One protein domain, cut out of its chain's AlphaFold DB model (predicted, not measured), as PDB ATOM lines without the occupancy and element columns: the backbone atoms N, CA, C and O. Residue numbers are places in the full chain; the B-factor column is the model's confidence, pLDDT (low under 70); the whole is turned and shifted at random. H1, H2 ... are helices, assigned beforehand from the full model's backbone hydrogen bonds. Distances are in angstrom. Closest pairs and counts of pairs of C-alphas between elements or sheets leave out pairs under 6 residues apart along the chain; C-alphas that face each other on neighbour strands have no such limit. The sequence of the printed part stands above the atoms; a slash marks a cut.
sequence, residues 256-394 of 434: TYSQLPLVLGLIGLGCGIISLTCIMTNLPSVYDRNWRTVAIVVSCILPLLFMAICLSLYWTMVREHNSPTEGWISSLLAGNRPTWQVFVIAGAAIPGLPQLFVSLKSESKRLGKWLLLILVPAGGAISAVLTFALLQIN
ATOM      1  N   THR A 256      15.492  -3.176 -36.071       54.00
ATOM      2  CA  THR A 256      16.864  -2.749 -35.742       54.00
ATOM      3  C   THR A 256      16.900  -1.636 -34.690       54.00
ATOM      4  O   THR A 256      17.823  -1.615 -33.889       54.00
ATOM      5  N   TYR A 257      15.884  -0.769 -34.613       55.47
ATOM      6  CA  TYR A 257      15.751   0.260 -33.572       55.47
ATOM      7  C   TYR A 257      14.301   0.742 -33.531       55.47
ATOM      8  O   TYR A 257      13.860   1.295 -34.534       55.47
ATOM      9  N   SER A 258      13.544   0.584 -32.438       62.66
ATOM     10  CA  SER A 258      12.402   1.481 -32.158       62.66
ATOM     11  C   SER A 258      11.578   1.098 -30.929       62.66
ATOM     12  O   SER A 258      11.361  -0.064 -30.609       62.66
ATOM     13  N   GLN A 259      10.972   2.133 -30.349       74.94
ATOM     14  CA  GLN A 259       9.816   2.107 -29.443       74.94
ATOM     15  C   GLN A 259       8.544   1.484 -30.075       74.94
ATOM     16  O   GLN A 259       7.458   1.557 -29.503       74.94
ATOM     17  N   LEU A 260       8.630   0.892 -31.271       79.19
ATOM     18  CA  LEU A 260       7.491   0.399 -32.042       79.19
ATOM     19  C   LEU A 260       6.690  -0.701 -31.322       79.19
ATOM     20  O   LEU A 260       5.462  -0.608 -31.342       79.19
ATOM     21  N   PRO A 261       7.303  -1.689 -30.630       78.62
ATOM     22  CA  PRO A 261       6.538  -2.660 -29.852       78.62
ATOM     23  C   PRO A 261       5.697  -1.979 -28.765       78.62
ATOM     24  O   PRO A 261       4.514  -2.276 -28.622       78.62
ATOM     25  N   LEU A 262       6.273  -1.010 -28.047       83.06
ATOM     26  CA  LEU A 262       5.552  -0.253 -27.025       83.06
ATOM     27  C   LEU A 262       4.345   0.481 -27.625       83.06
ATOM     28  O   LEU A 262       3.239   0.379 -27.099       83.06
ATOM     29  N   VAL A 263       4.542   1.173 -28.751       85.69
ATOM     30  CA  VAL A 263       3.476   1.909 -29.447       85.69
ATOM     31  C   VAL A 263       2.364   0.966 -29.911       85.69
ATOM     32  O   VAL A 263       1.192   1.247 -29.666       85.69
ATOM     33  N   LEU A 264       2.700  -0.178 -30.513       86.19
ATOM     34  CA  LEU A 264       1.716  -1.182 -30.935       86.19
ATOM     35  C   LEU A 264       0.944  -1.766 -29.746       86.19
ATOM     36  O   LEU A 264      -0.274  -1.924 -29.824       86.19
ATOM     37  N   GLY A 265       1.625  -2.040 -28.631       86.06
ATOM     38  CA  GLY A 265       0.988  -2.498 -27.397       86.06
ATOM     39  C   GLY A 265      -0.001  -1.471 -26.838       86.06
ATOM     40  O   GLY A 265      -1.138  -1.821 -26.523       86.06
ATOM     41  N   LEU A 266       0.396  -0.195 -26.773       89.31
ATOM     42  CA  LEU A 266      -0.453   0.896 -26.283       89.31
ATOM     43  C   LEU A 266      -1.645   1.174 -27.207       89.31
ATOM     44  O   LEU A 266      -2.764   1.319 -26.714       89.31
ATOM     45  N   ILE A 267      -1.440   1.193 -28.529       90.94
ATOM     46  CA  ILE A 267      -2.527   1.330 -29.513       90.94
ATOM     47  C   ILE A 267      -3.495   0.153 -29.379       90.94
ATOM     48  O   ILE A 267      -4.704   0.362 -29.309       90.94
ATOM     49  N   GLY A 268      -2.977  -1.074 -29.275       90.38
ATOM     50  CA  GLY A 268      -3.800  -2.267 -29.104       90.38
ATOM     51  C   GLY A 268      -4.666  -2.207 -27.843       90.38
ATOM     52  O   GLY A 268      -5.875  -2.424 -27.918       90.38
ATOM     53  N   LEU A 269      -4.076  -1.841 -26.700       91.19
ATOM     54  CA  LEU A 269      -4.799  -1.657 -25.438       91.19
ATOM     55  C   LEU A 269      -5.846  -0.541 -25.528       91.19
ATOM     56  O   LEU A 269      -6.983  -0.738 -25.102       91.19
ATOM     57  N   GLY A 270      -5.486   0.604 -26.113       93.00
ATOM     58  CA  GLY A 270      -6.395   1.732 -26.308       93.00
ATOM     59  C   GLY A 270      -7.608   1.355 -27.157       93.00
ATOM     60  O   GLY A 270      -8.745   1.588 -26.748       93.00
ATOM     61  N   CYS A 271      -7.389   0.692 -28.296       93.50
ATOM     62  CA  CYS A 271      -8.465   0.196 -29.153       93.50
ATOM     63  C   CYS A 271      -9.363  -0.828 -28.436       93.50
ATOM     64  O   CYS A 271     -10.584  -0.783 -28.598       93.50
ATOM     65  N   GLY A 272      -8.782  -1.706 -27.610       92.06
ATOM     66  CA  GLY A 272      -9.531  -2.653 -26.782       92.06
ATOM     67  C   GLY A 272     -10.424  -1.967 -25.747       92.06
ATOM     68  O   GLY A 272     -11.607  -2.291 -25.644       92.06
ATOM     69  N   ILE A 273      -9.893  -0.973 -25.028       92.94
ATOM     70  CA  ILE A 273     -10.644  -0.180 -24.039       92.94
ATOM     71  C   ILE A 273     -11.782   0.594 -24.715       92.94
ATOM     72  O   ILE A 273     -12.904   0.600 -24.205       92.94
ATOM     73  N   ILE A 274     -11.521   1.217 -25.869       92.69
ATOM     74  CA  ILE A 274     -12.541   1.934 -26.649       92.69
ATOM     75  C   ILE A 274     -13.653   0.968 -27.072       92.69
ATOM     76  O   ILE A 274     -14.820   1.230 -26.784       92.69
ATOM     77  N   SER A 275     -13.296  -0.173 -27.673       93.00
ATOM     78  CA  SER A 275     -14.262  -1.186 -28.119       93.00
ATOM     79  C   SER A 275     -15.127  -1.695 -26.963       93.00
ATOM     80  O   SER A 275     -16.356  -1.677 -27.054       93.00
ATOM     81  N   LEU A 276     -14.512  -2.070 -25.835       91.62
ATOM     82  CA  LEU A 276     -15.233  -2.541 -24.650       91.62
ATOM     83  C   LEU A 276     -16.144  -1.464 -24.060       91.62
ATOM     84  O   LEU A 276     -17.278  -1.766 -23.696       91.62
ATOM     85  N   THR A 277     -15.696  -0.208 -24.015       90.44
ATOM     86  CA  THR A 277     -16.527   0.911 -23.547       90.44
ATOM     87  C   THR A 277     -17.748   1.087 -24.446       90.44
ATOM     88  O   THR A 277     -18.868   1.185 -23.947       90.44
ATOM     89  N   CYS A 278     -17.565   1.056 -25.768       89.81
ATOM     90  CA  CYS A 278     -18.661   1.137 -26.729       89.81
ATOM     91  C   CYS A 278     -19.651  -0.027 -26.569       89.81
ATOM     92  O   CYS A 278     -20.856   0.221 -26.473       89.81
ATOM     93  N   ILE A 279     -19.156  -1.263 -26.440       89.44
ATOM     94  CA  ILE A 279     -19.980  -2.455 -26.187       89.44
ATOM     95  C   ILE A 279     -20.785  -2.281 -24.897       89.44
ATOM     96  O   ILE A 279     -22.009  -2.372 -24.935       89.44
ATOM     97  N   MET A 280     -20.135  -1.950 -23.777       86.62
ATOM     98  CA  MET A 280     -20.807  -1.764 -22.485       86.62
ATOM     99  C   MET A 280     -21.857  -0.653 -22.527       86.62
ATOM    100  O   MET A 280     -22.920  -0.798 -21.931       86.62
ATOM    101  N   THR A 281     -21.612   0.440 -23.256       85.31
ATOM    102  CA  THR A 281     -22.615   1.506 -23.401       85.31
ATOM    103  C   THR A 281     -23.793   1.135 -24.296       85.31
ATOM    104  O   THR A 281     -24.848   1.757 -24.188       85.31
ATOM    105  N   ASN A 282     -23.632   0.144 -25.172       85.94
ATOM    106  CA  ASN A 282     -24.700  -0.348 -26.035       85.94
ATOM    107  C   ASN A 282     -25.455  -1.542 -25.418       85.94
ATOM    108  O   ASN A 282     -26.406  -2.026 -26.020       85.94
ATOM    109  N   LEU A 283     -25.055  -2.024 -24.232       83.94
ATOM    110  CA  LEU A 283     -25.791  -3.076 -23.531       83.94
ATOM    111  C   LEU A 283     -27.153  -2.550 -23.024       83.94
ATOM    112  O   LEU A 283     -27.196  -1.469 -22.416       83.94
ATOM    113  N   PRO A 284     -28.241  -3.339 -23.165       77.69
ATOM    114  CA  PRO A 284     -29.575  -2.960 -22.687       77.69
ATOM    115  C   PRO A 284     -29.629  -2.688 -21.181       77.69
ATOM    116  O   PRO A 284     -30.367  -1.832 -20.709       77.69
ATOM    117  N   SER A 285     -28.797  -3.385 -20.405       73.44
ATOM    118  CA  SER A 285     -28.733  -3.245 -18.948       73.44
ATOM    119  C   SER A 285     -28.054  -1.957 -18.466       73.44
ATOM    120  O   SER A 285     -28.007  -1.727 -17.259       73.44
ATOM    121  N   VAL A 286     -27.467  -1.160 -19.369       77.25
ATOM    122  CA  VAL A 286     -26.654   0.013 -19.015       77.25
ATOM    123  C   VAL A 286     -27.276   1.311 -19.526       77.25
ATOM    124  O   VAL A 286     -27.759   2.103 -18.721       77.25
ATOM    125  N   TYR A 287     -27.245   1.552 -20.842       75.88
ATOM    126  CA  TYR A 287     -27.797   2.773 -21.451       75.88
ATOM    127  C   TYR A 287     -28.741   2.507 -22.626       75.88
ATOM    128  O   TYR A 287     -29.313   3.470 -23.127       75.88
ATOM    129  N   ASP A 288     -28.849   1.255 -23.087       79.00
ATOM    130  CA  ASP A 288     -29.721   0.818 -24.188       79.00
ATOM    131  C   ASP A 288     -29.768   1.793 -25.381       79.00
ATOM    132  O   ASP A 288     -30.819   2.195 -25.876       79.00
ATOM    133  N   ARG A 289     -28.592   2.248 -25.831       76.19
ATOM    134  CA  ARG A 289     -28.501   3.301 -26.856       76.19
ATOM    135  C   ARG A 289     -28.941   2.853 -28.252       76.19
ATOM    136  O   ARG A 289     -29.019   3.704 -29.136       76.19
ATOM    137  N   ASN A 290     -29.165   1.552 -28.448       83.12
ATOM    138  CA  ASN A 290     -29.625   0.922 -29.684       83.12
ATOM    139  C   ASN A 290     -28.945   1.490 -30.948       83.12
ATOM    140  O   ASN A 290     -29.577   2.060 -31.841       83.12
ATOM    141  N   TRP A 291     -27.611   1.419 -30.985       87.69
ATOM    142  CA  TRP A 291     -26.827   1.989 -32.080       87.69
ATOM    143  C   TRP A 291     -27.138   1.343 -33.432       87.69
ATOM    144  O   TRP A 291     -27.320   0.134 -33.547       87.69
ATOM    145  N   ARG A 292     -27.103   2.157 -34.495       90.12
ATOM    146  CA  ARG A 292     -27.179   1.666 -35.880       90.12
ATOM    147  C   ARG A 292     -26.008   0.725 -36.177       90.12
ATOM    148  O   ARG A 292     -24.891   0.967 -35.718       90.12
ATOM    149  N   THR A 293     -26.223  -0.264 -37.046       90.81
ATOM    150  CA  THR A 293     -25.215  -1.276 -37.421       90.81
ATOM    151  C   THR A 293     -23.871  -0.665 -37.826       90.81
ATOM    152  O   THR A 293     -22.828  -1.133 -37.383       90.81
ATOM    153  N   VAL A 294     -23.874   0.430 -38.594       92.62
ATOM    154  CA  VAL A 294     -22.641   1.126 -39.010       92.62
ATOM    155  C   VAL A 294     -21.850   1.657 -37.809       92.62
ATOM    156  O   VAL A 294     -20.633   1.503 -37.757       92.62
ATOM    157  N   ALA A 295     -22.528   2.227 -36.810       90.44
ATOM    158  CA  ALA A 295     -21.876   2.745 -35.610       90.44
ATOM    159  C   ALA A 295     -21.277   1.616 -34.756       90.44
ATOM    160  O   ALA A 295     -20.193   1.792 -34.203       90.44
ATOM    161  N   ILE A 296     -21.927   0.447 -34.710       91.00
ATOM    162  CA  ILE A 296     -21.395  -0.758 -34.051       91.00
ATOM    163  C   ILE A 296     -20.148  -1.264 -34.785       91.00
ATOM    164  O   ILE A 296     -19.135  -1.562 -34.152       91.00
ATOM    165  N   VAL A 297     -20.183  -1.325 -36.119       92.19
ATOM    166  CA  VAL A 297     -19.028  -1.762 -36.917       92.19
ATOM    167  C   VAL A 297     -17.831  -0.839 -36.687       92.19
ATOM    168  O   VAL A 297     -16.745  -1.321 -36.377       92.19
ATOM    169  N   VAL A 298     -18.025   0.479 -36.772       93.25
ATOM    170  CA  VAL A 298     -16.933   1.460 -36.656       93.25
ATOM    171  C   VAL A 298     -16.420   1.601 -35.222       93.25
ATOM    172  O   VAL A 298     -15.218   1.743 -35.026       93.25
ATOM    173  N   SER A 299     -17.299   1.549 -34.218       89.81
ATOM    174  CA  SER A 299     -16.924   1.846 -32.824       89.81
ATOM    175  C   SER A 299     -16.582   0.603 -31.999       89.81
ATOM    176  O   SER A 299     -15.841   0.707 -31.027       89.81
ATOM    177  N   CYS A 300     -17.100  -0.574 -32.368       91.44
ATOM    178  CA  CYS A 300     -16.862  -1.819 -31.630       91.44
ATOM    179  C   CYS A 300     -15.977  -2.784 -32.422       91.44
ATOM    180  O   CYS A 300     -14.937  -3.209 -31.921       91.44
ATOM    181  N   ILE A 301     -16.366  -3.124 -33.656       92.81
ATOM    182  CA  ILE A 301     -15.713  -4.197 -34.423       92.81
ATOM    183  C   ILE A 301     -14.358  -3.743 -34.970       92.81
ATOM    184  O   ILE A 301     -13.360  -4.432 -34.777       92.81
ATOM    185  N   LEU A 302     -14.300  -2.577 -35.615       93.25
ATOM    186  CA  LEU A 302     -13.071  -2.062 -36.215       93.25
ATOM    187  C   LEU A 302     -11.950  -1.888 -35.167       93.25
ATOM    188  O   LEU A 302     -10.858  -2.408 -35.400       93.25
ATOM    189  N   PRO A 303     -12.179  -1.271 -33.986       94.81
ATOM    190  CA  PRO A 303     -11.135  -1.145 -32.974       94.81
ATOM    191  C   PRO A 303     -10.740  -2.502 -32.377       94.81
ATOM    192  O   PRO A 303      -9.568  -2.714 -32.087       94.81
ATOM    193  N   LEU A 304     -11.670  -3.459 -32.261       92.81
ATOM    194  CA  LEU A 304     -11.342  -4.820 -31.823       92.81
ATOM    195  C   LEU A 304     -10.405  -5.529 -32.818       92.81
ATOM    196  O   LEU A 304      -9.448  -6.188 -32.413       92.81
ATOM    197  N   LEU A 305     -10.639  -5.357 -34.124       91.94
ATOM    198  CA  LEU A 305      -9.758  -5.878 -35.172       91.94
ATOM    199  C   LEU A 305      -8.376  -5.215 -35.121       91.94
ATOM    200  O   LEU A 305      -7.362  -5.910 -35.173       91.94
ATOM    201  N   PHE A 306      -8.320  -3.889 -34.950       91.00
ATOM    202  CA  PHE A 306      -7.055  -3.171 -34.777       91.00
ATOM    203  C   PHE A 306      -6.296  -3.621 -33.527       91.00
ATOM    204  O   PHE A 306      -5.086  -3.828 -33.604       91.00
ATOM    205  N   MET A 307      -6.989  -3.844 -32.405       92.44
ATOM    206  CA  MET A 307      -6.402  -4.428 -31.198       92.44
ATOM    207  C   MET A 307      -5.778  -5.793 -31.500       92.44
ATOM    208  O   MET A 307      -4.618  -6.018 -31.154       92.44
ATOM    209  N   ALA A 308      -6.517  -6.691 -32.158       88.88
ATOM    210  CA  ALA A 308      -6.029  -8.028 -32.488       88.88
ATOM    211  C   ALA A 308      -4.780  -7.979 -33.383       88.88
ATOM    212  O   ALA A 308      -3.810  -8.692 -33.117       88.88
ATOM    213  N   ILE A 309      -4.766  -7.105 -34.394       86.62
ATOM    214  CA  ILE A 309      -3.609  -6.896 -35.275       86.62
ATOM    215  C   ILE A 309      -2.418  -6.356 -34.473       86.62
ATOM    216  O   ILE A 309      -1.349  -6.963 -34.492       86.62
ATOM    217  N   CYS A 310      -2.597  -5.266 -33.723       87.38
ATOM    218  CA  CYS A 310      -1.507  -4.606 -33.001       87.38
ATOM    219  C   CYS A 310      -0.901  -5.496 -31.909       87.38
ATOM    220  O   CYS A 310       0.321  -5.576 -31.801       87.38
ATOM    221  N   LEU A 311      -1.727  -6.212 -31.137       85.19
ATOM    222  CA  LEU A 311      -1.243  -7.141 -30.111       85.19
ATOM    223  C   LEU A 311      -0.551  -8.364 -30.722       85.19
ATOM    224  O   LEU A 311       0.447  -8.829 -30.177       85.19
ATOM    225  N   SER A 312      -1.032  -8.867 -31.863       81.56
ATOM    226  CA  SER A 312      -0.352  -9.956 -32.578       81.56
ATOM    227  C   SER A 312       1.037  -9.519 -33.045       81.56
ATOM    228  O   SER A 312       2.013 -10.229 -32.810       81.56
ATOM    229  N   LEU A 313       1.143  -8.324 -33.638       79.81
ATOM    230  CA  LEU A 313       2.420  -7.737 -34.057       79.81
ATOM    231  C   LEU A 313       3.355  -7.509 -32.859       79.81
ATOM    232  O   LEU A 313       4.516  -7.916 -32.899       79.81
ATOM    233  N   TYR A 314       2.836  -6.944 -31.766       82.00
ATOM    234  CA  TYR A 314       3.572  -6.764 -30.514       82.00
ATOM    235  C   TYR A 314       4.202  -8.078 -30.035       82.00
ATOM    236  O   TYR A 314       5.418  -8.159 -29.854       82.00
ATOM    237  N   TRP A 315       3.397  -9.136 -29.903       78.50
ATOM    238  CA  TRP A 315       3.878 -10.428 -29.418       78.50
ATOM    239  C   TRP A 315       4.901 -11.072 -30.348       78.50
ATOM    240  O   TRP A 315       5.836 -11.701 -29.858       78.50
ATOM    241  N   THR A 316       4.781 -10.895 -31.666       75.81
ATOM    242  CA  THR A 316       5.791 -11.405 -32.604       75.81
ATOM    243  C   THR A 316       7.152 -10.728 -32.448       75.81
ATOM    244  O   THR A 316       8.163 -11.421 -32.489       75.81
ATOM    245  N   MET A 317       7.200  -9.414 -32.194       74.31
ATOM    246  CA  MET A 317       8.467  -8.684 -32.010       74.31
ATOM    247  C   MET A 317       9.128  -8.992 -30.664       74.31
ATOM    248  O   MET A 317      10.346  -9.123 -30.550       74.31
ATOM    249  N   VAL A 318       8.304  -9.126 -29.631       74.50
ATOM    250  CA  VAL A 318       8.762  -9.272 -28.252       74.50
ATOM    251  C   VAL A 318       9.119 -10.730 -27.919       74.50
ATOM    252  O   VAL A 318       9.857 -10.998 -26.972       74.50
ATOM    253  N   ARG A 319       8.676 -11.706 -28.727       67.62
ATOM    254  CA  ARG A 319       8.950 -13.136 -28.511       67.62
ATOM    255  C   ARG A 319      10.441 -13.474 -28.457       67.62
ATOM    256  O   ARG A 319      10.775 -14.408 -27.750       67.62
ATOM    257  N   GLU A 320      11.344 -12.783 -29.133       60.38
ATOM    258  CA  GLU A 320      12.764 -13.196 -29.161       60.38
ATOM    259  C   GLU A 320      13.655 -12.434 -28.162       60.38
ATOM    260  O   GLU A 320      14.776 -12.858 -27.889       60.38
ATOM    261  N   HIS A 321      13.138 -11.372 -27.536       64.25
ATOM    262  CA  HIS A 321      13.886 -10.546 -26.587       64.25
ATOM    263  C   HIS A 321      13.777 -11.111 -25.159       64.25
ATOM    264  O   HIS A 321      12.752 -10.968 -24.490       64.25
ATOM    265  N   ASN A 322      14.830 -11.786 -24.688       57.41
ATOM    266  CA  ASN A 322      14.929 -12.265 -23.304       57.41
ATOM    267  C   ASN A 322      15.140 -11.092 -22.332       57.41
ATOM    268  O   ASN A 322      15.869 -10.156 -22.645       57.41
ATOM    269  N   SER A 323      14.528 -11.150 -21.147       55.75
ATOM    270  CA  SER A 323      14.580 -10.076 -20.146       55.75
ATOM    271  C   SER A 323      15.789 -10.222 -19.206       55.75
ATOM    272  O   SER A 323      15.808 -11.154 -18.401       55.75
ATOM    273  N   PRO A 324      16.741  -9.272 -19.209       55.12
ATOM    274  CA  PRO A 324      17.433  -8.908 -17.978       55.12
ATOM    275  C   PRO A 324      17.429  -7.382 -17.834       55.12
ATOM    276  O   PRO A 324      18.405  -6.706 -18.142       55.12
ATOM    277  N   THR A 325      16.311  -6.816 -17.389       56.66
ATOM    278  CA  THR A 325      16.280  -5.424 -16.927       56.66
ATOM    279  C   THR A 325      15.579  -5.387 -15.585       56.66
ATOM    280  O   THR A 325      14.452  -5.872 -15.456       56.66
ATOM    281  N   GLU A 326      16.252  -4.838 -14.578       61.62
ATOM    282  CA  GLU A 326      15.677  -4.619 -13.257       61.62
ATOM    283  C   GLU A 326      14.517  -3.615 -13.384       61.62
ATOM    284  O   GLU A 326      14.705  -2.455 -13.755       61.62
ATOM    285  N   GLY A 327      13.290  -4.089 -13.150       71.00
ATOM    286  CA  GLY A 327      12.070  -3.276 -13.154       71.00
ATOM    287  C   GLY A 327      11.119  -3.503 -14.340       71.00
ATOM    288  O   GLY A 327      11.509  -3.760 -15.475       71.00
ATOM    289  N   TRP A 328       9.814  -3.384 -14.070       76.06
ATOM    290  CA  TRP A 328       8.754  -3.567 -15.070       76.06
ATOM    291  C   TRP A 328       8.646  -2.388 -16.055       76.06
ATOM    292  O   TRP A 328       8.310  -2.591 -17.220       76.06
ATOM    293  N   ILE A 329       8.969  -1.165 -15.610       77.69
ATOM    294  CA  ILE A 329       8.920   0.064 -16.424       77.69
ATOM    295  C   ILE A 329      10.040   0.070 -17.465       77.69
ATOM    296  O   ILE A 329       9.791   0.302 -18.643       77.69
ATOM    297  N   SER A 330      11.268  -0.218 -17.033       73.31
ATOM    298  CA  SER A 330      12.446  -0.296 -17.901       73.31
ATOM    299  C   SER A 330      12.279  -1.396 -18.952       73.31
ATOM    300  O   SER A 330      12.533  -1.153 -20.128       73.31
ATOM    301  N   SER A 331      11.748  -2.560 -18.561       74.06
ATOM    302  CA  SER A 331      11.430  -3.655 -19.486       74.06
ATOM    303  C   SER A 331      10.392  -3.253 -20.538       74.06
ATOM    304  O   SER A 331      10.530  -3.594 -21.711       74.06
ATOM    305  N   LEU A 332       9.358  -2.508 -20.135       75.56
ATOM    306  CA  LEU A 332       8.301  -2.053 -21.037       75.56
ATOM    307  C   LEU A 332       8.809  -0.982 -22.020       75.56
ATOM    308  O   LEU A 332       8.574  -1.097 -23.221       75.56
ATOM    309  N   LEU A 333       9.550   0.018 -21.529       75.12
ATOM    310  CA  LEU A 333      10.127   1.103 -22.340       75.12
ATOM    311  C   LEU A 333      11.238   0.629 -23.284       75.12
ATOM    312  O   LEU A 333      11.451   1.227 -24.337       75.12
ATOM    313  N   ALA A 334      11.941  -0.444 -22.922       71.31
ATOM    314  CA  ALA A 334      12.941  -1.077 -23.774       71.31
ATOM    315  C   ALA A 334      12.325  -1.960 -24.875       71.31
ATOM    316  O   ALA A 334      13.058  -2.474 -25.713       71.31
ATOM    317  N   GLY A 335      10.999  -2.158 -24.889       70.50
ATOM    318  CA  GLY A 335      10.341  -3.052 -25.847       70.50
ATOM    319  C   GLY A 335      10.625  -4.538 -25.597       70.50
ATOM    320  O   GLY A 335      10.461  -5.350 -26.505       70.50
ATOM    321  N   ASN A 336      11.038  -4.900 -24.379       75.06
ATOM    322  CA  ASN A 336      11.307  -6.281 -23.980       75.06
ATOM    323  C   ASN A 336      10.020  -7.018 -23.583       75.06
ATOM    324  O   ASN A 336       8.939  -6.432 -23.463       75.06
ATOM    325  N   ARG A 337      10.144  -8.331 -23.330       76.50
ATOM    326  CA  ARG A 337       9.043  -9.157 -22.808       76.50
ATOM    327  C   ARG A 337       8.426  -8.530 -21.554       76.50
ATOM    328  O   ARG A 337       9.162  -8.265 -20.603       76.50
ATOM    329  N   PRO A 338       7.099  -8.296 -21.533       79.81
ATOM    330  CA  PRO A 338       6.441  -7.671 -20.399       79.81
ATOM    331  C   PRO A 338       6.496  -8.602 -19.188       79.81
ATOM    332  O   PRO A 338       6.284  -9.813 -19.296       79.81
ATOM    333  N   THR A 339       6.778  -8.029 -18.022       84.69
ATOM    334  CA  THR A 339       6.787  -8.761 -16.754       84.69
ATOM    335  C   THR A 339       5.357  -9.014 -16.260       84.69
ATOM    336  O   THR A 339       4.399  -8.395 -16.731       84.69
ATOM    337  N   TRP A 340       5.183  -9.909 -15.283       84.06
ATOM    338  CA  TRP A 340       3.859 -10.256 -14.740       84.06
ATOM    339  C   TRP A 340       3.087  -9.039 -14.198       84.06
ATOM    340  O   TRP A 340       1.860  -9.003 -14.270       84.06
ATOM    341  N   GLN A 341       3.791  -8.010 -13.712       88.75
ATOM    342  CA  GLN A 341       3.182  -6.767 -13.234       88.75
ATOM    343  C   GLN A 341       2.450  -6.026 -14.359       88.75
ATOM    344  O   GLN A 341       1.355  -5.514 -14.145       88.75
ATOM    345  N   VAL A 342       3.015  -6.010 -15.571       86.25
ATOM    346  CA  VAL A 342       2.382  -5.382 -16.742       86.25
ATOM    347  C   VAL A 342       1.094  -6.117 -17.108       86.25
ATOM    348  O   VAL A 342       0.094  -5.472 -17.412       86.25
ATOM    349  N   PHE A 343       1.082  -7.450 -17.009       86.75
ATOM    350  CA  PHE A 343      -0.133  -8.245 -17.198       86.75
ATOM    351  C   PHE A 343      -1.202  -7.901 -16.168       86.75
ATOM    352  O   PHE A 343      -2.343  -7.670 -16.547       86.75
ATOM    353  N   VAL A 344      -0.846  -7.806 -14.887       90.69
ATOM    354  CA  VAL A 344      -1.789  -7.417 -13.828       90.69
ATOM    355  C   VAL A 344      -2.382  -6.034 -14.092       90.69
ATOM    356  O   VAL A 344      -3.599  -5.873 -14.032       90.69
ATOM    357  N   ILE A 345      -1.542  -5.051 -14.429       90.31
ATOM    358  CA  ILE A 345      -1.975  -3.671 -14.687       90.31
ATOM    359  C   ILE A 345      -2.878  -3.609 -15.923       90.31
ATOM    360  O   ILE A 345      -3.980  -3.069 -15.848       90.31
ATOM    361  N   ALA A 346      -2.449  -4.183 -17.050       88.62
ATOM    362  CA  ALA A 346      -3.240  -4.199 -18.278       88.62
ATOM    363  C   ALA A 346      -4.544  -4.991 -18.096       88.62
ATOM    364  O   ALA A 346      -5.612  -4.531 -18.492       88.62
ATOM    365  N   GLY A 347      -4.474  -6.145 -17.430       88.38
ATOM    366  CA  GLY A 347      -5.614  -6.992 -17.095       88.38
ATOM    367  C   GLY A 347      -6.641  -6.301 -16.211       88.38
ATOM    368  O   GLY A 347      -7.832  -6.482 -16.429       88.38
ATOM    369  N   ALA A 348      -6.207  -5.474 -15.258       92.19
ATOM    370  CA  ALA A 348      -7.101  -4.652 -14.448       92.19
ATOM    371  C   ALA A 348      -7.681  -3.471 -15.243       92.19
ATOM    372  O   ALA A 348      -8.866  -3.160 -15.120       92.19
ATOM    373  N   ALA A 349      -6.861  -2.821 -16.073       91.12
ATOM    374  CA  ALA A 349      -7.238  -1.620 -16.813       91.12
ATOM    375  C   ALA A 349      -8.244  -1.894 -17.941       91.12
ATOM    376  O   ALA A 349      -9.192  -1.125 -18.099       91.12
ATOM    377  N   ILE A 350      -8.075  -2.986 -18.698       91.00
ATOM    378  CA  ILE A 350      -8.914  -3.327 -19.861       91.00
ATOM    379  C   ILE A 350     -10.410  -3.401 -19.505       91.00
ATOM    380  O   ILE A 350     -11.192  -2.735 -20.178       91.00
ATOM    381  N   PRO A 351     -10.849  -4.159 -18.482       89.56
ATOM    382  CA  PRO A 351     -12.246  -4.177 -18.060       89.56
ATOM    383  C   PRO A 351     -12.565  -3.081 -17.029       89.56
ATOM    384  O   PRO A 351     -13.706  -2.627 -16.942       89.56
ATOM    385  N   GLY A 352     -11.573  -2.620 -16.260       89.81
ATOM    386  CA  GLY A 352     -11.758  -1.638 -15.195       89.81
ATOM    387  C   GLY A 352     -12.036  -0.218 -15.682       89.81
ATOM    388  O   GLY A 352     -12.921   0.444 -15.144       89.81
ATOM    389  N   LEU A 353     -11.330   0.256 -16.714       91.06
ATOM    390  CA  LEU A 353     -11.516   1.607 -17.255       91.06
ATOM    391  C   LEU A 353     -12.883   1.792 -17.941       91.06
ATOM    392  O   LEU A 353     -13.550   2.784 -17.636       91.06
ATOM    393  N   PRO A 354     -13.370   0.855 -18.781       90.25
ATOM    394  CA  PRO A 354     -14.743   0.896 -19.286       90.25
ATOM    395  C   PRO A 354     -15.789   0.898 -18.164       90.25
ATOM    396  O   PRO A 354     -16.721   1.706 -18.186       90.25
ATOM    397  N   GLN A 355     -15.608   0.053 -17.142       88.75
ATOM    398  CA  GLN A 355     -16.511  -0.012 -15.989       88.75
ATOM    399  C   GLN A 355     -16.507   1.293 -15.181       88.75
ATOM    400  O   GLN A 355     -17.566   1.741 -14.731       88.75
ATOM    401  N   LEU A 356     -15.345   1.931 -15.019       88.88
ATOM    402  CA  LEU A 356     -15.211   3.242 -14.392       88.88
ATOM    403  C   LEU A 356     -15.946   4.315 -15.196       88.88
ATOM    404  O   LEU A 356     -16.733   5.066 -14.623       88.88
ATOM    405  N   PHE A 357     -15.758   4.348 -16.515       86.50
ATOM    406  CA  PHE A 357     -16.417   5.308 -17.400       86.50
ATOM    407  C   PHE A 357     -17.948   5.199 -17.340       86.50
ATOM    408  O   PHE A 357     -18.645   6.198 -17.154       86.50
ATOM    409  N   VAL A 358     -18.477   3.974 -17.428       84.25
ATOM    410  CA  VAL A 358     -19.916   3.700 -17.284       84.25
ATOM    411  C   VAL A 358     -20.415   4.099 -15.896       84.25
ATOM    412  O   VAL A 358     -21.480   4.699 -15.752       84.25
ATOM    413  N   SER A 359     -19.636   3.811 -14.854       83.69
ATOM    414  CA  SER A 359     -20.018   4.142 -13.484       83.69
ATOM    415  C   SER A 359     -20.045   5.654 -13.251       83.69
ATOM    416  O   SER A 359     -20.993   6.151 -12.652       83.69
ATOM    417  N   LEU A 360     -19.075   6.417 -13.750       81.75
ATOM    418  CA  LEU A 360     -19.052   7.876 -13.590       81.75
ATOM    419  C   LEU A 360     -20.241   8.562 -14.270       81.75
ATOM    420  O   LEU A 360     -20.752   9.554 -13.760       81.75
ATOM    421  N   LYS A 361     -20.713   8.013 -15.390       76.06
ATOM    422  CA  LYS A 361     -21.811   8.584 -16.176       76.06
ATOM    423  C   LYS A 361     -23.203   8.102 -15.736       76.06
ATOM    424  O   LYS A 361     -24.212   8.598 -16.224       76.06
ATOM    425  N   SER A 362     -23.293   7.101 -14.862       68.88
ATOM    426  CA  SER A 362     -24.564   6.587 -14.334       68.88
ATOM    427  C   SER A 362     -24.947   7.316 -13.042       68.88
ATOM    428  O   SER A 362     -24.193   7.276 -12.072       68.88
ATOM    429  N   GLU A 363     -26.135   7.923 -12.974       64.56
ATOM    430  CA  GLU A 363     -26.604   8.658 -11.779       64.56
ATOM    431  C   GLU A 363     -27.032   7.753 -10.604       64.56
ATOM    432  O   GLU A 363     -27.309   8.223  -9.500       64.56
ATOM    433  N   SER A 364     -27.061   6.430 -10.796       62.97
ATOM    434  CA  SER A 364     -27.490   5.486  -9.760       62.97
ATOM    435  C   SER A 364     -26.472   5.379  -8.613       62.97
ATOM    436  O   SER A 364     -25.300   5.059  -8.835       62.97
ATOM    437  N   LYS A 365     -26.925   5.588  -7.366       58.22
ATOM    438  CA  LYS A 365     -26.130   5.469  -6.123       58.22
ATOM    439  C   LYS A 365     -26.240   4.088  -5.442       58.22
ATOM    440  O   LYS A 365     -26.163   3.993  -4.221       58.22
ATOM    441  N   ARG A 366     -26.463   3.001  -6.189       67.12
ATOM    442  CA  ARG A 366     -26.594   1.646  -5.604       67.12
ATOM    443  C   ARG A 366     -25.239   1.076  -5.155       67.12
ATOM    444  O   ARG A 366     -24.268   1.150  -5.900       67.12
ATOM    445  N   LEU A 367     -25.206   0.416  -3.990       68.44
ATOM    446  CA  LEU A 367     -24.025  -0.265  -3.418       68.44
ATOM    447  C   LEU A 367     -23.333  -1.215  -4.420       68.44
ATOM    448  O   LEU A 367     -22.108  -1.257  -4.501       68.44
ATOM    449  N   GLY A 368     -24.118  -1.916  -5.248       71.19
ATOM    450  CA  GLY A 368     -23.603  -2.827  -6.278       71.19
ATOM    451  C   GLY A 368     -22.670  -2.165  -7.299       71.19
ATOM    452  O   GLY A 368     -21.765  -2.815  -7.810       71.19
ATOM    453  N   LYS A 369     -22.812  -0.860  -7.547       73.56
ATOM    454  CA  LYS A 369     -21.944  -0.097  -8.455       73.56
ATOM    455  C   LYS A 369     -20.515   0.020  -7.924       73.56
ATOM    456  O   LYS A 369     -19.562  -0.169  -8.673       73.56
ATOM    457  N   TRP A 370     -20.371   0.289  -6.628       77.88
ATOM    458  CA  TRP A 370     -19.069   0.395  -5.966       77.88
ATOM    459  C   TRP A 370     -18.374  -0.963  -5.859       77.88
ATOM    460  O   TRP A 370     -17.167  -1.047  -6.057       77.88
ATOM    461  N   LEU A 371     -19.141  -2.036  -5.644       82.44
ATOM    462  CA  LEU A 371     -18.612  -3.401  -5.676       82.44
ATOM    463  C   LEU A 371     -18.095  -3.779  -7.071       82.44
ATOM    464  O   LEU A 371     -17.005  -4.333  -7.185       82.44
ATOM    465  N   LEU A 372     -18.819  -3.432  -8.141       83.31
ATOM    466  CA  LEU A 372     -18.377  -3.695  -9.516       83.31
ATOM    467  C   LEU A 372     -17.089  -2.944  -9.882       83.31
ATOM    468  O   LEU A 372     -16.258  -3.497 -10.598       83.31
ATOM    469  N   LEU A 373     -16.878  -1.732  -9.359       85.06
ATOM    470  CA  LEU A 373     -15.634  -0.976  -9.563       85.06
ATOM    471  C   LEU A 373     -14.396  -1.658  -8.970       85.06
ATOM    472  O   LEU A 373     -13.289  -1.360  -9.403       85.06
ATOM    473  N   ILE A 374     -14.570  -2.568  -8.011       87.81
ATOM    474  CA  ILE A 374     -13.474  -3.320  -7.388       87.81
ATOM    475  C   ILE A 374     -13.375  -4.719  -8.006       87.81
ATOM    476  O   ILE A 374     -12.293  -5.158  -8.395       87.81
ATOM    477  N   LEU A 375     -14.509  -5.408  -8.146       90.88
ATOM    478  CA  LEU A 375     -14.563  -6.789  -8.626       90.88
ATOM    479  C   LEU A 375     -14.157  -6.922 -10.098       90.88
ATOM    480  O   LEU A 375     -13.474  -7.882 -10.447       90.88
ATOM    481  N   VAL A 376     -14.544  -5.974 -10.959       90.44
ATOM    482  CA  VAL A 376     -14.258  -6.046 -12.401       90.44
ATOM    483  C   VAL A 376     -12.754  -5.902 -12.695       90.44
ATOM    484  O   VAL A 376     -12.209  -6.784 -13.366       90.44
ATOM    485  N   PRO A 377     -12.032  -4.889 -12.165       93.00
ATOM    486  CA  PRO A 377     -10.574  -4.840 -12.292       93.00
ATOM    487  C   PRO A 377      -9.870  -6.024 -11.620       93.00
ATOM    488  O   PRO A 377      -8.914  -6.553 -12.181       93.00
ATOM    489  N   ALA A 378     -10.341  -6.475 -10.447       92.19
ATOM    490  CA  ALA A 378      -9.740  -7.610  -9.743       92.19
ATOM    491  C   ALA A 378      -9.856  -8.915 -10.550       92.19
ATOM    492  O   ALA A 378      -8.874  -9.639 -10.703       92.19
ATOM    493  N   GLY A 379     -11.028  -9.191 -11.131       92.19
ATOM    494  CA  GLY A 379     -11.231 -10.337 -12.018       92.19
ATOM    495  C   GLY A 379     -10.355 -10.266 -13.271       92.19
ATOM    496  O   GLY A 379      -9.746 -11.263 -13.663       92.19
ATOM    497  N   GLY A 380     -10.223  -9.073 -13.859       91.19
ATOM    498  CA  GLY A 380      -9.323  -8.826 -14.985       91.19
ATOM    499  C   GLY A 380      -7.846  -9.071 -14.653       91.19
ATOM    500  O   GLY A 380      -7.144  -9.743 -15.410       91.19
ATOM    501  N   ALA A 381      -7.386  -8.606 -13.489       93.00
ATOM    502  CA  ALA A 381      -6.036  -8.858 -12.988       93.00
ATOM    503  C   ALA A 381      -5.761 -10.357 -12.800       93.00
ATOM    504  O   ALA A 381      -4.733 -10.851 -13.261       93.00
ATOM    505  N   ILE A 382      -6.691 -11.095 -12.181       92.19
ATOM    506  CA  ILE A 382      -6.572 -12.551 -11.983       92.19
ATOM    507  C   ILE A 382      -6.468 -13.268 -13.334       92.19
ATOM    508  O   ILE A 382      -5.570 -14.088 -13.531       92.19
ATOM    509  N   SER A 383      -7.340 -12.925 -14.287       89.62
ATOM    510  CA  SER A 383      -7.309 -13.487 -15.643       89.62
ATOM    511  C   SER A 383      -5.968 -13.232 -16.342       89.62
ATOM    512  O   SER A 383      -5.411 -14.120 -16.992       89.62
ATOM    513  N   ALA A 384      -5.385 -12.047 -16.159       89.06
ATOM    514  CA  ALA A 384      -4.096 -11.718 -16.750       89.06
ATOM    515  C   ALA A 384      -2.911 -12.431 -16.082       89.06
ATOM    516  O   ALA A 384      -1.982 -12.822 -16.787       89.06
ATOM    517  N   VAL A 385      -2.949 -12.676 -14.767       89.25
ATOM    518  CA  VAL A 385      -1.956 -13.529 -14.083       89.25
ATOM    519  C   VAL A 385      -2.032 -14.962 -14.599       89.25
ATOM    520  O   VAL A 385      -0.999 -15.551 -14.906       89.25
ATOM    521  N   LEU A 386      -3.243 -15.509 -14.752       86.75
ATOM    522  CA  LEU A 386      -3.443 -16.837 -15.334       86.75
ATOM    523  C   LEU A 386      -2.928 -16.895 -16.776       86.75
ATOM    524  O   LEU A 386      -2.236 -17.839 -17.144       86.75
ATOM    525  N   THR A 387      -3.195 -15.859 -17.574       84.81
ATOM    526  CA  THR A 387      -2.689 -15.746 -18.950       84.81
ATOM    527  C   THR A 387      -1.160 -15.685 -18.977       84.81
ATOM    528  O   THR A 387      -0.535 -16.387 -19.768       84.81
ATOM    529  N   PHE A 388      -0.536 -14.905 -18.089       84.75
ATOM    530  CA  PHE A 388       0.920 -14.864 -17.952       84.75
ATOM    531  C   PHE A 388       1.483 -16.231 -17.556       84.75
ATOM    532  O   PHE A 388       2.439 -16.695 -18.172       84.75
ATOM    533  N   ALA A 389       0.871 -16.904 -16.579       83.69
ATOM    534  CA  ALA A 389       1.276 -18.241 -16.162       83.69
ATOM    535  C   ALA A 389       1.197 -19.231 -17.332       83.69
ATOM    536  O   ALA A 389       2.176 -19.925 -17.589       83.69
ATOM    537  N   LEU A 390       0.098 -19.229 -18.097       80.19
ATOM    538  CA  LEU A 390      -0.071 -20.053 -19.299       80.19
ATOM    539  C   LEU A 390       1.008 -19.781 -20.357       80.19
ATOM    540  O   LEU A 390       1.515 -20.726 -20.955       80.19
ATOM    541  N   LEU A 391       1.396 -18.520 -20.566       72.75
ATOM    542  CA  LEU A 391       2.465 -18.149 -21.504       72.75
ATOM    543  C   LEU A 391       3.860 -18.608 -21.046       72.75
ATOM    544  O   LEU A 391       4.744 -18.781 -21.883       72.75
ATOM    545  N   GLN A 392       4.060 -18.799 -19.739       72.38
ATOM    546  CA  GLN A 392       5.302 -19.319 -19.158       72.38
ATOM    547  C   GLN A 392       5.330 -20.852 -19.081       72.38
ATOM    548  O   GLN A 392       6.399 -21.428 -18.866       72.38
ATOM    549  N   ILE A 393       4.190 -21.536 -19.263       71.56
ATOM    550  CA  ILE A 393       4.167 -23.000 -19.351       71.56
ATOM    551  C   ILE A 393       4.963 -23.401 -20.592       71.56
ATOM    552  O   ILE A 393       4.546 -23.213 -21.734       71.56
ATOM    553  N   ASN A 394       6.140 -23.969 -20.344       54.94
ATOM    554  CA  ASN A 394       7.010 -24.513 -21.371       54.94
ATOM    555  C   ASN A 394       6.205 -25.534 -22.206       54.94
ATOM    556  O   ASN A 394       5.640 -26.459 -21.615       54.94
TER     557      ASN A 394
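Overview. This is residues 256 to 394 of the 434 residues of the protein "PNPLA domain-containing protein" of Acidobacteria bacterium (UniProt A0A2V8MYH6). Two long helical hairpins, H1 with H2 and H4 with H5, stand side by side in a row H2, H1, H4, H5, with short H3 across one end near H1 and H4. The 139 printed residues have five named helices, H1 to H5, and no named strand: all helix. It is only just compact, close to loose: radius of gyration of the C-alphas 16.9 A, spans 48 by 35 by 25 A.

Arrangement. H1, residues 260 to 282, touches H2, residues 293 to 318, opposite ways; closest C-alphas Gly 268 and Met 307, 4.0 A. H3, residues 328 to 333, is close to H1 but not clearly touching; closest C-alphas Leu 262 and Leu 333, 6.7 A. H4, residues 340 to 361, touches H1 the same way at a shallow tilt of 34 degrees, only just short of steep; closest C-alphas Thr 277 and Pro 354, 4.6 A. H5, residues 367 to 392, touches H4, opposite ways; closest C-alphas Ala 348 and Pro 377, 4.1 A. Every O i to N i+4 pair is within hydrogen-bond range in H1 and H3, 20 of 22 in H2 and H5, 16 of 18 in H4.

Along the chain. H1, 32.8 A, begins at C-alpha 260 (7.491, 0.399, -32.042). H2 measures 36.1 A, H3 8.7 A, H4 31.9 A. H5, 38.4 A, ends at C-alpha 392 (5.302, -19.319, -19.158).

Size, cuts and confidence. The printed part has no cut and no long link. Residues 319 to 326 and 362 to 367 are among those under pLDDT 70.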